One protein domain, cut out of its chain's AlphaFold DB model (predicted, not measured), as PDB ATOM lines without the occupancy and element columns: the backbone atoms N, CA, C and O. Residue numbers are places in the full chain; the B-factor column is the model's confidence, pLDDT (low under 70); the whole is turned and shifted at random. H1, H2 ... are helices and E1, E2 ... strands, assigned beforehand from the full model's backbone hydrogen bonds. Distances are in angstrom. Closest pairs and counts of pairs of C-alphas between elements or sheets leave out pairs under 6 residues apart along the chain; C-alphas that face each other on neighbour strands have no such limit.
ATOM      1  N   VAL A   3     116.217 -24.179  55.457       89.50
ATOM      2  CA  VAL A   3     117.577 -24.462  54.960       89.50
ATOM      3  C   VAL A   3     117.522 -24.803  53.479       89.50
ATOM      4  O   VAL A   3     116.711 -25.627  53.064       89.50
ATOM      5  N   GLN A   4     118.389 -24.186  52.682       93.00
ATOM      6  CA  GLN A   4     118.473 -24.412  51.239       93.00
ATOM      7  C   GLN A   4     119.931 -24.588  50.806       93.00
ATOM      8  O   GLN A   4     120.819 -24.015  51.437       93.00
ATOM      9  N   PRO A   5     120.224 -25.346  49.739       91.19
ATOM     10  CA  PRO A   5     121.553 -25.344  49.148       91.19
ATOM     11  C   PRO A   5     121.959 -23.964  48.627       91.19
ATOM     12  O   PRO A   5     121.129 -23.190  48.153       91.19
ATOM     13  N   THR A   6     123.257 -23.670  48.649       93.38
ATOM     14  CA  THR A   6     123.783 -22.490  47.952       93.38
ATOM     15  C   THR A   6     123.742 -22.684  46.433       93.38
ATOM     16  O   THR A   6     123.581 -23.799  45.922       93.38
ATOM     17  N   LYS A   7     123.954 -21.596  45.676       90.69
ATOM     18  CA  LYS A   7     124.164 -21.678  44.223       90.69
ATOM     19  C   LYS A   7     125.246 -22.719  43.908       90.69
ATOM     20  O   LYS A   7     126.315 -22.710  44.517       90.69
ATOM     21  N   LYS A   8     124.977 -23.572  42.912       88.19
ATOM     22  CA  LYS A   8     125.847 -24.689  42.491       88.19
ATOM     23  C   LYS A   8     126.036 -25.791  43.552       88.19
ATOM     24  O   LYS A   8     126.997 -26.549  43.454       88.19
ATOM     25  N   ASP A   9     125.152 -25.863  44.553       86.69
ATOM     26  CA  ASP A   9     125.128 -26.908  45.589       86.69
ATOM     27  C   ASP A   9     126.469 -27.050  46.352       86.69
ATOM     28  O   ASP A   9     126.930 -28.135  46.710       86.69
ATOM     29  N   LYS A  10     127.148 -25.923  46.606       87.94
ATOM     30  CA  LYS A  10     128.460 -25.894  47.288       87.94
ATOM     31  C   LYS A  10     128.384 -25.631  48.792       87.94
ATOM     32  O   LYS A  10     129.411 -25.501  49.444       87.94
ATOM     33  N   GLY A  11     127.189 -25.564  49.359       91.69
ATOM     34  CA  GLY A  11     126.981 -25.259  50.769       91.69
ATOM     35  C   GLY A  11     125.503 -25.227  51.120       91.69
ATOM     36  O   GLY A  11     124.665 -25.634  50.318       91.69
ATOM     37  N   LEU A  12     125.199 -24.727  52.315       95.06
ATOM     38  CA  LEU A  12     123.838 -24.513  52.794       95.06
ATOM     39  C   LEU A  12     123.660 -23.049  53.213       95.06
ATOM     40  O   LEU A  12     124.597 -22.414  53.696       95.06
ATOM     41  N   THR A  13     122.445 -22.544  53.068       96.38
ATOM     42  CA  THR A  13     121.975 -21.245  53.539       96.38
ATOM     43  C   THR A  13     120.847 -21.486  54.530       96.38
ATOM     44  O   THR A  13     119.897 -22.200  54.218       96.38
ATOM     45  N   LEU A  14     120.958 -20.887  55.715       96.69
ATOM     46  CA  LEU A  14     119.881 -20.794  56.695       96.69
ATOM     47  C   LEU A  14     119.232 -19.415  56.581       96.69
ATOM     48  O   LEU A  14     119.930 -18.402  56.586       96.69
ATOM     49  N   THR A  15     117.905 -19.380  56.543       96.62
ATOM     50  CA  THR A  15     117.128 -18.154  56.735       96.62
ATOM     51  C   THR A  15     116.273 -18.311  57.984       96.62
ATOM     52  O   THR A  15     115.529 -19.284  58.098       96.62
ATOM     53  N   ILE A  16     116.400 -17.350  58.898       96.00
ATOM     54  CA  ILE A  16     115.511 -17.162  60.046       96.00
ATOM     55  C   ILE A  16     114.787 -15.840  59.806       96.00
ATOM     56  O   ILE A  16     115.438 -14.820  59.575       96.00
ATOM     57  N   THR A  17     113.459 -15.852  59.827       96.25
ATOM     58  CA  THR A  17     112.650 -14.631  59.719       96.25
ATOM     59  C   THR A  17     112.080 -14.290  61.086       96.25
ATOM     60  O   THR A  17     111.412 -15.130  61.673       96.25
ATOM     61  N   VAL A  18     112.323 -13.077  61.578       95.00
ATOM     62  CA  VAL A  18     111.690 -12.554  62.797       95.00
ATOM     63  C   VAL A  18     110.734 -11.439  62.389       95.00
ATOM     64  O   VAL A  18     111.153 -10.508  61.699       95.00
ATOM     65  N   THR A  19     109.473 -11.536  62.800       95.25
ATOM     66  CA  THR A  19     108.441 -10.525  62.536       95.25
ATOM     67  C   THR A  19     107.987  -9.936  63.863       95.25
ATOM     68  O   THR A  19     107.596 -10.676  64.762       95.25
ATOM     69  N   ALA A  20     108.030  -8.612  63.983       92.94
ATOM     70  CA  ALA A  20     107.449  -7.889  65.107       92.94
ATOM     71  C   ALA A  20     106.171  -7.189  64.640       92.94
ATOM     72  O   ALA A  20     106.165  -6.547  63.588       92.94
ATOM     73  N   TYR A  21     105.103  -7.329  65.417       90.12
ATOM     74  CA  TYR A  21     103.802  -6.731  65.145       90.12
ATOM     75  C   TYR A  21     103.554  -5.546  66.079       90.12
ATOM     76  O   TYR A  21     104.007  -5.542  67.225       90.12
ATOM     77  N   ASP A  22     102.764  -4.573  65.619       88.25
ATOM     78  CA  ASP A  22     102.452  -3.351  66.381       88.25
ATOM     79  C   ASP A  22     101.733  -3.627  67.716       88.25
ATOM     80  O   ASP A  22     101.756  -2.802  68.626       88.25
ATOM     81  N   ASN A  23     101.115  -4.803  67.864       85.56
ATOM     82  CA  ASN A  23     100.466  -5.249  69.099       85.56
ATOM     83  C   ASN A  23     101.431  -5.887  70.122       85.56
ATOM     84  O   ASN A  23     100.976  -6.380  71.151       85.56
ATOM     85  N   GLY A  24     102.742  -5.903  69.855       85.38
ATOM     86  CA  GLY A  24     103.756  -6.497  70.733       85.38
ATOM     87  C   GLY A  24     103.973  -8.002  70.552       85.38
ATOM     88  O   GLY A  24     104.785  -8.594  71.267       85.38
ATOM     89  N   MET A  25     103.286  -8.630  69.596       89.06
ATOM     90  CA  MET A  25     103.541 -10.017  69.221       89.06
ATOM     91  C   MET A  25     104.856 -10.133  68.440       89.06
ATOM     92  O   MET A  25     105.153  -9.318  67.564       89.06
ATOM     93  N   VAL A  26     105.619 -11.183  68.731       91.75
ATOM     94  CA  VAL A  26     106.826 -11.559  67.991       91.75
ATOM     95  C   VAL A  26     106.626 -12.946  67.388       91.75
ATOM     96  O   VAL A  26     106.219 -13.882  68.076       91.75
ATOM     97  N   GLU A  27     106.937 -13.091  66.105       93.56
ATOM     98  CA  GLU A  27     106.949 -14.367  65.394       93.56
ATOM     99  C   GLU A  27     108.354 -14.714  64.905       93.56
ATOM    100  O   GLU A  27     109.108 -13.844  64.465       93.56
ATOM    101  N   VAL A  28     108.681 -16.006  64.902       94.62
ATOM    102  CA  VAL A  28     109.889 -16.545  64.264       94.62
ATOM    103  C   VAL A  28     109.494 -17.612  63.251       94.62
ATOM    104  O   VAL A  28     108.780 -18.554  63.573       94.62
ATOM    105  N   ASP A  29     109.948 -17.469  62.006       93.69
ATOM    106  CA  ASP A  29     109.614 -18.341  60.871       93.69
ATOM    107  C   ASP A  29     108.092 -18.519  60.631       93.69
ATOM    108  O   ASP A  29     107.675 -19.488  59.988       93.69
ATOM    109  N   GLY A  30     107.271 -17.558  61.078       90.81
ATOM    110  CA  GLY A  30     105.801 -17.600  61.024       90.81
ATOM    111  C   GLY A  30     105.141 -18.301  62.219       90.81
ATOM    112  O   GLY A  30     103.979 -18.686  62.133       90.81
ATOM    113  N   ILE A  31     105.888 -18.527  63.305       89.25
ATOM    114  CA  ILE A  31     105.398 -19.130  64.548       89.25
ATOM    115  C   ILE A  31     105.409 -18.059  65.651       89.25
ATOM    116  O   ILE A  31     106.490 -17.555  65.968       89.25
ATOM    117  N   PRO A  32     104.255 -17.716  66.255       90.19
ATOM    118  CA  PRO A  32     104.186 -16.794  67.390       90.19
ATOM    119  C   PRO A  32     104.950 -17.316  68.607       90.19
ATOM    120  O   PRO A  32     104.771 -18.466  69.007       90.19
ATOM    121  N   ILE A  33     105.778 -16.461  69.210       88.94
ATOM    122  CA  ILE A  33     106.634 -16.810  70.353       88.94
ATOM    123  C   ILE A  33     105.975 -16.460  71.692       88.94
ATOM    124  O   ILE A  33     106.096 -17.218  72.648       88.94
ATOM    125  N   ASN A  34     105.234 -15.353  71.768       82.38
ATOM    126  CA  ASN A  34     104.640 -14.838  73.005       82.38
ATOM    127  C   ASN A  34     103.099 -14.791  72.962       82.38
ATOM    128  O   ASN A  34     102.500 -13.755  73.210       82.38
ATOM    129  N   ALA A  35     102.432 -15.913  72.667       69.25
ATOM    130  CA  ALA A  35     100.984 -15.994  72.385       69.25
ATOM    131  C   ALA A  35     100.005 -15.746  73.572       69.25
ATOM    132  O   ALA A  35      98.829 -16.102  73.476       69.25
ATOM    133  N   ALA A  36     100.449 -15.165  74.690       65.88
ATOM    134  CA  ALA A  36      99.612 -14.905  75.867       65.88
ATOM    135  C   ALA A  36      98.941 -13.510  75.813       65.88
ATOM    136  O   ALA A  36      99.511 -12.581  75.248       65.88
ATOM    137  N   PRO A  37      97.751 -13.323  76.428       59.00
ATOM    138  CA  PRO A  37      96.956 -12.090  76.313       59.00
ATOM    139  C   PRO A  37      97.600 -10.837  76.934       59.00
ATOM    140  O   PRO A  37      97.184  -9.723  76.627       59.00
ATOM    141  N   SER A  38      98.616 -10.999  77.782       62.81
ATOM    142  CA  SER A  38      99.482  -9.919  78.256       62.81
ATOM    143  C   SER A  38     100.846 -10.062  77.586       62.81
ATOM    144  O   SER A  38     101.723 -10.743  78.116       62.81
ATOM    145  N   TYR A  39     101.008  -9.484  76.396       65.31
ATOM    146  CA  TYR A  39     102.280  -9.500  75.676       65.31
ATOM    147  C   TYR A  39     103.340  -8.734  76.475       65.31
ATOM    148  O   TYR A  39     103.429  -7.510  76.377       65.31
ATOM    149  N   ASP A  40     104.160  -9.441  77.251       72.31
ATOM    150  CA  ASP A  40     105.457  -8.892  77.623       72.31
ATOM    151  C   ASP A  40     106.350  -8.959  76.376       72.31
ATOM    152  O   ASP A  40     106.677 -10.032  75.854       72.31
ATOM    153  N   GLN A  41     106.675  -7.787  75.832       70.12
ATOM    154  CA  GLN A  41     107.523  -7.693  74.651       70.12
ATOM    155  C   GLN A  41     108.942  -8.183  74.949       70.12
ATOM    156  O   GLN A  41     109.570  -8.762  74.062       70.12
ATOM    157  N   ALA A  42     109.445  -7.997  76.174       78.88
ATOM    158  CA  ALA A  42     110.775  -8.459  76.554       78.88
ATOM    159  C   ALA A  42     110.872  -9.990  76.464       78.88
ATOM    160  O   ALA A  42     111.833 -10.507  75.889       78.88
ATOM    161  N   ASP A  43     109.834 -10.699  76.916       81.81
ATOM    162  CA  ASP A  43     109.743 -12.161  76.822       81.81
ATOM    163  C   ASP A  43     109.665 -12.641  75.364       81.81
ATOM    164  O   ASP A  43     110.302 -13.632  74.995       81.81
ATOM    165  N   GLY A  44     108.944 -11.915  74.500       86.31
ATOM    166  CA  GLY A  44     108.872 -12.219  73.066       86.31
ATOM    167  C   GLY A  44     110.228 -12.123  72.363       86.31
ATOM    168  O   GLY A  44     110.599 -13.016  71.596       86.31
ATOM    169  N   TRP A  45     110.998 -11.071  72.654       91.00
ATOM    170  CA  TRP A  45     112.346 -10.895  72.103       91.00
ATOM    171  C   TRP A  45     113.339 -11.923  72.646       91.00
ATOM    172  O   TRP A  45     114.145 -12.451  71.875       91.00
ATOM    173  N   LEU A  46     113.267 -12.240  73.943       92.06
ATOM    174  CA  LEU A  46     114.105 -13.268  74.555       92.06
ATOM    175  C   LEU A  46     113.839 -14.640  73.924       92.06
ATOM    176  O   LEU A  46     114.773 -15.278  73.437       92.06
ATOM    177  N   GLY A  47     112.572 -15.049  73.831       91.56
ATOM    178  CA  GLY A  47     112.200 -16.314  73.197       91.56
ATOM    179  C   GLY A  47     112.612 -16.377  71.722       91.56
ATOM    180  O   GLY A  47     113.106 -17.404  71.252       91.56
ATOM    181  N   ALA A  48     112.500 -15.267  70.982       93.88
ATOM    182  CA  ALA A  48     112.958 -15.213  69.596       93.88
ATOM    183  C   ALA A  48     114.478 -15.422  69.477       93.88
ATOM    184  O   ALA A  48     114.937 -16.149  68.588       93.88
ATOM    185  N   ALA A  49     115.262 -14.834  70.388       95.25
ATOM    186  CA  ALA A  49     116.707 -15.027  70.444       95.25
ATOM    187  C   ALA A  49     117.079 -16.483  70.773       95.25
ATOM    188  O   ALA A  49     117.934 -17.065  70.101       95.25
ATOM    189  N   GLU A  50     116.408 -17.100  71.748       95.12
ATOM    190  CA  GLU A  50     116.621 -18.506  72.115       95.12
ATOM    191  C   GLU A  50     116.338 -19.451  70.942       95.12
ATOM    192  O   GLU A  50     117.167 -20.308  70.608       95.12
ATOM    193  N   VAL A  51     115.213 -19.249  70.247       94.25
ATOM    194  CA  VAL A  51     114.852 -20.021  69.050       94.25
ATOM    195  C   VAL A  51     115.882 -19.824  67.937       94.25
ATOM    196  O   VAL A  51     116.292 -20.800  67.293       94.25
ATOM    197  N   ALA A  52     116.348 -18.592  67.710       95.12
ATOM    198  CA  ALA A  52     117.359 -18.304  66.698       95.12
ATOM    199  C   ALA A  52     118.689 -19.013  67.004       95.12
ATOM    200  O   ALA A  52     119.250 -19.680  66.130       95.12
ATOM    201  N   VAL A  53     119.165 -18.942  68.251       97.50
ATOM    202  CA  VAL A  53     120.403 -19.605  68.691       97.50
ATOM    203  C   VAL A  53     120.290 -21.124  68.562       97.50
ATOM    204  O   VAL A  53     121.191 -21.760  68.002       97.50
ATOM    205  N   ALA A  54     119.180 -21.716  69.007       95.88
ATOM    206  CA  ALA A  54     118.939 -23.151  68.867       95.88
ATOM    207  C   ALA A  54     118.938 -23.586  67.391       95.88
ATOM    208  O   ALA A  54     119.571 -24.586  67.029       95.88
ATOM    209  N   THR A  55     118.302 -22.793  66.523       96.06
ATOM    210  CA  THR A  55     118.244 -23.039  65.075       96.06
ATOM    211  C   THR A  55     119.629 -22.965  64.431       96.06
ATOM    212  O   THR A  55     119.990 -23.836  63.638       96.06
ATOM    213  N   ILE A  56     120.454 -21.984  64.808       97.81
ATOM    214  CA  ILE A  56     121.847 -21.873  64.348       97.81
ATOM    215  C   ILE A  56     122.671 -23.084  64.807       97.81
ATOM    216  O   ILE A  56     123.454 -23.637  64.028       97.81
ATOM    217  N   GLY A  57     122.480 -23.534  66.050       97.56
ATOM    218  CA  GLY A  57     123.146 -24.718  66.594       97.56
ATOM    219  C   GLY A  57     122.836 -25.991  65.801       97.56
ATOM    220  O   GLY A  57     123.749 -26.761  65.484       97.56
ATOM    221  N   GLU A  58     121.570 -26.197  65.432       96.06
ATOM    222  CA  GLU A  58     121.159 -27.298  64.554       96.06
ATOM    223  C   GLU A  58     121.717 -27.140  63.137       96.06
ATOM    224  O   GLU A  58     122.313 -28.074  62.595       96.06
ATOM    225  N   PHE A  59     121.638 -25.944  62.557       96.69
ATOM    226  CA  PHE A  59     122.182 -25.677  61.229       96.69
ATOM    227  C   PHE A  59     123.686 -25.975  61.134       96.69
ATOM    228  O   PHE A  59     124.140 -26.597  60.169       96.69
ATOM    229  N   ARG A  60     124.464 -25.633  62.171       97.00
ATOM    230  CA  ARG A  60     125.886 -25.998  62.271       97.00
ATOM    231  C   ARG A  60     126.090 -27.512  62.175       97.00
ATOM    232  O   ARG A  60     126.998 -27.960  61.472       97.00
ATOM    233  N   ARG A  61     125.271 -28.309  62.877       95.94
ATOM    234  CA  ARG A  61     125.350 -29.783  62.830       95.94
ATOM    235  C   ARG A  61     125.083 -30.304  61.419       95.94
ATOM    236  O   ARG A  61     125.826 -31.160  60.942       95.94
ATOM    237  N   GLN A  62     124.093 -29.747  60.725       93.62
ATOM    238  CA  GLN A  62     123.772 -30.129  59.346       93.62
ATOM    239  C   GLN A  62     124.886 -29.770  58.360       93.62
ATOM    240  O   GLN A  62     125.278 -30.602  57.541       93.62
ATOM    241  N   ALA A  63     125.451 -28.565  58.474       94.69
ATOM    242  CA  ALA A  63     126.584 -28.143  57.657       94.69
ATOM    243  C   ALA A  63     127.808 -29.054  57.864       94.69
ATOM    244  O   ALA A  63     128.441 -29.475  56.892       94.69
TER     245      ALA A  63
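AT A GLANCE: This is residues 3 to 63 of the 73 residues of an uncharacterized protein of Micromonospora tulbaghiae (UniProt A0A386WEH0). Two small strand hairpins, E1-E2 and E3-E4, lie end to end in one line, and the long helix H1 runs back beside both of them. The first half of H1 is beside E3-E4 and its second half beside E1-E2, making a narrow two-layer rod. The printed part has 61 residues, with four named strands and then one named helix, in the order E1 E2 E3 E4 H1; both sheets have two antiparallel strands, and the class is mixed, helices and strands. The whole is loose, with a radius of gyration of the C-alphas of 14.1 A and spans of 46 by 19 by 12 A.

HOW THE PARTS SIT: E1, residues 3 to 5, and E2, residues 12 to 15, form an antiparallel hairpin at 145 degrees, with N 4 and O 13 within hydrogen-bond range at 2.9 A. E2 runs on into E3, residues 18 to 20, across a break of 2 residues, at 9 degrees. E3 and E4, residues 26 to 28, form an antiparallel hairpin at 164 degrees, with N 27 and O 19 within hydrogen-bond range at 2.8 A. The closest C-alphas of E4 and H1, residues 41 to 63, are those of Val 26 and Gly 44, 5.5 A apart. Those of E2 and H1 are Leu 12 and Ala 63, 6.7 A apart. E1 and E4 are apart. In H1 every O i to N i+4 pair is within hydrogen-bond range.

IN THESE COORDINATES: E1 begins at C-alpha 3, (117.577, -24.462, 54.960). E2 is 10.0 A long. H1 runs 32.7 A, from C-alpha 41 at (107.523, -7.693, 74.651) to C-alpha 63 at (126.584, -28.143, 57.657).

THE WHOLE: The two C-alphas farthest apart, those of Lys 8 and Ser 38, are 46.8 A apart. The printed part has no cut. The link from E4 to H1, residues 29 to 40, is long; its residues 31 to 32 pair antiparallel with residues 27 to 28 of E4. Residues 35 to 39 are under 70 in pLDDT, and the mean of the printed part is 89.3.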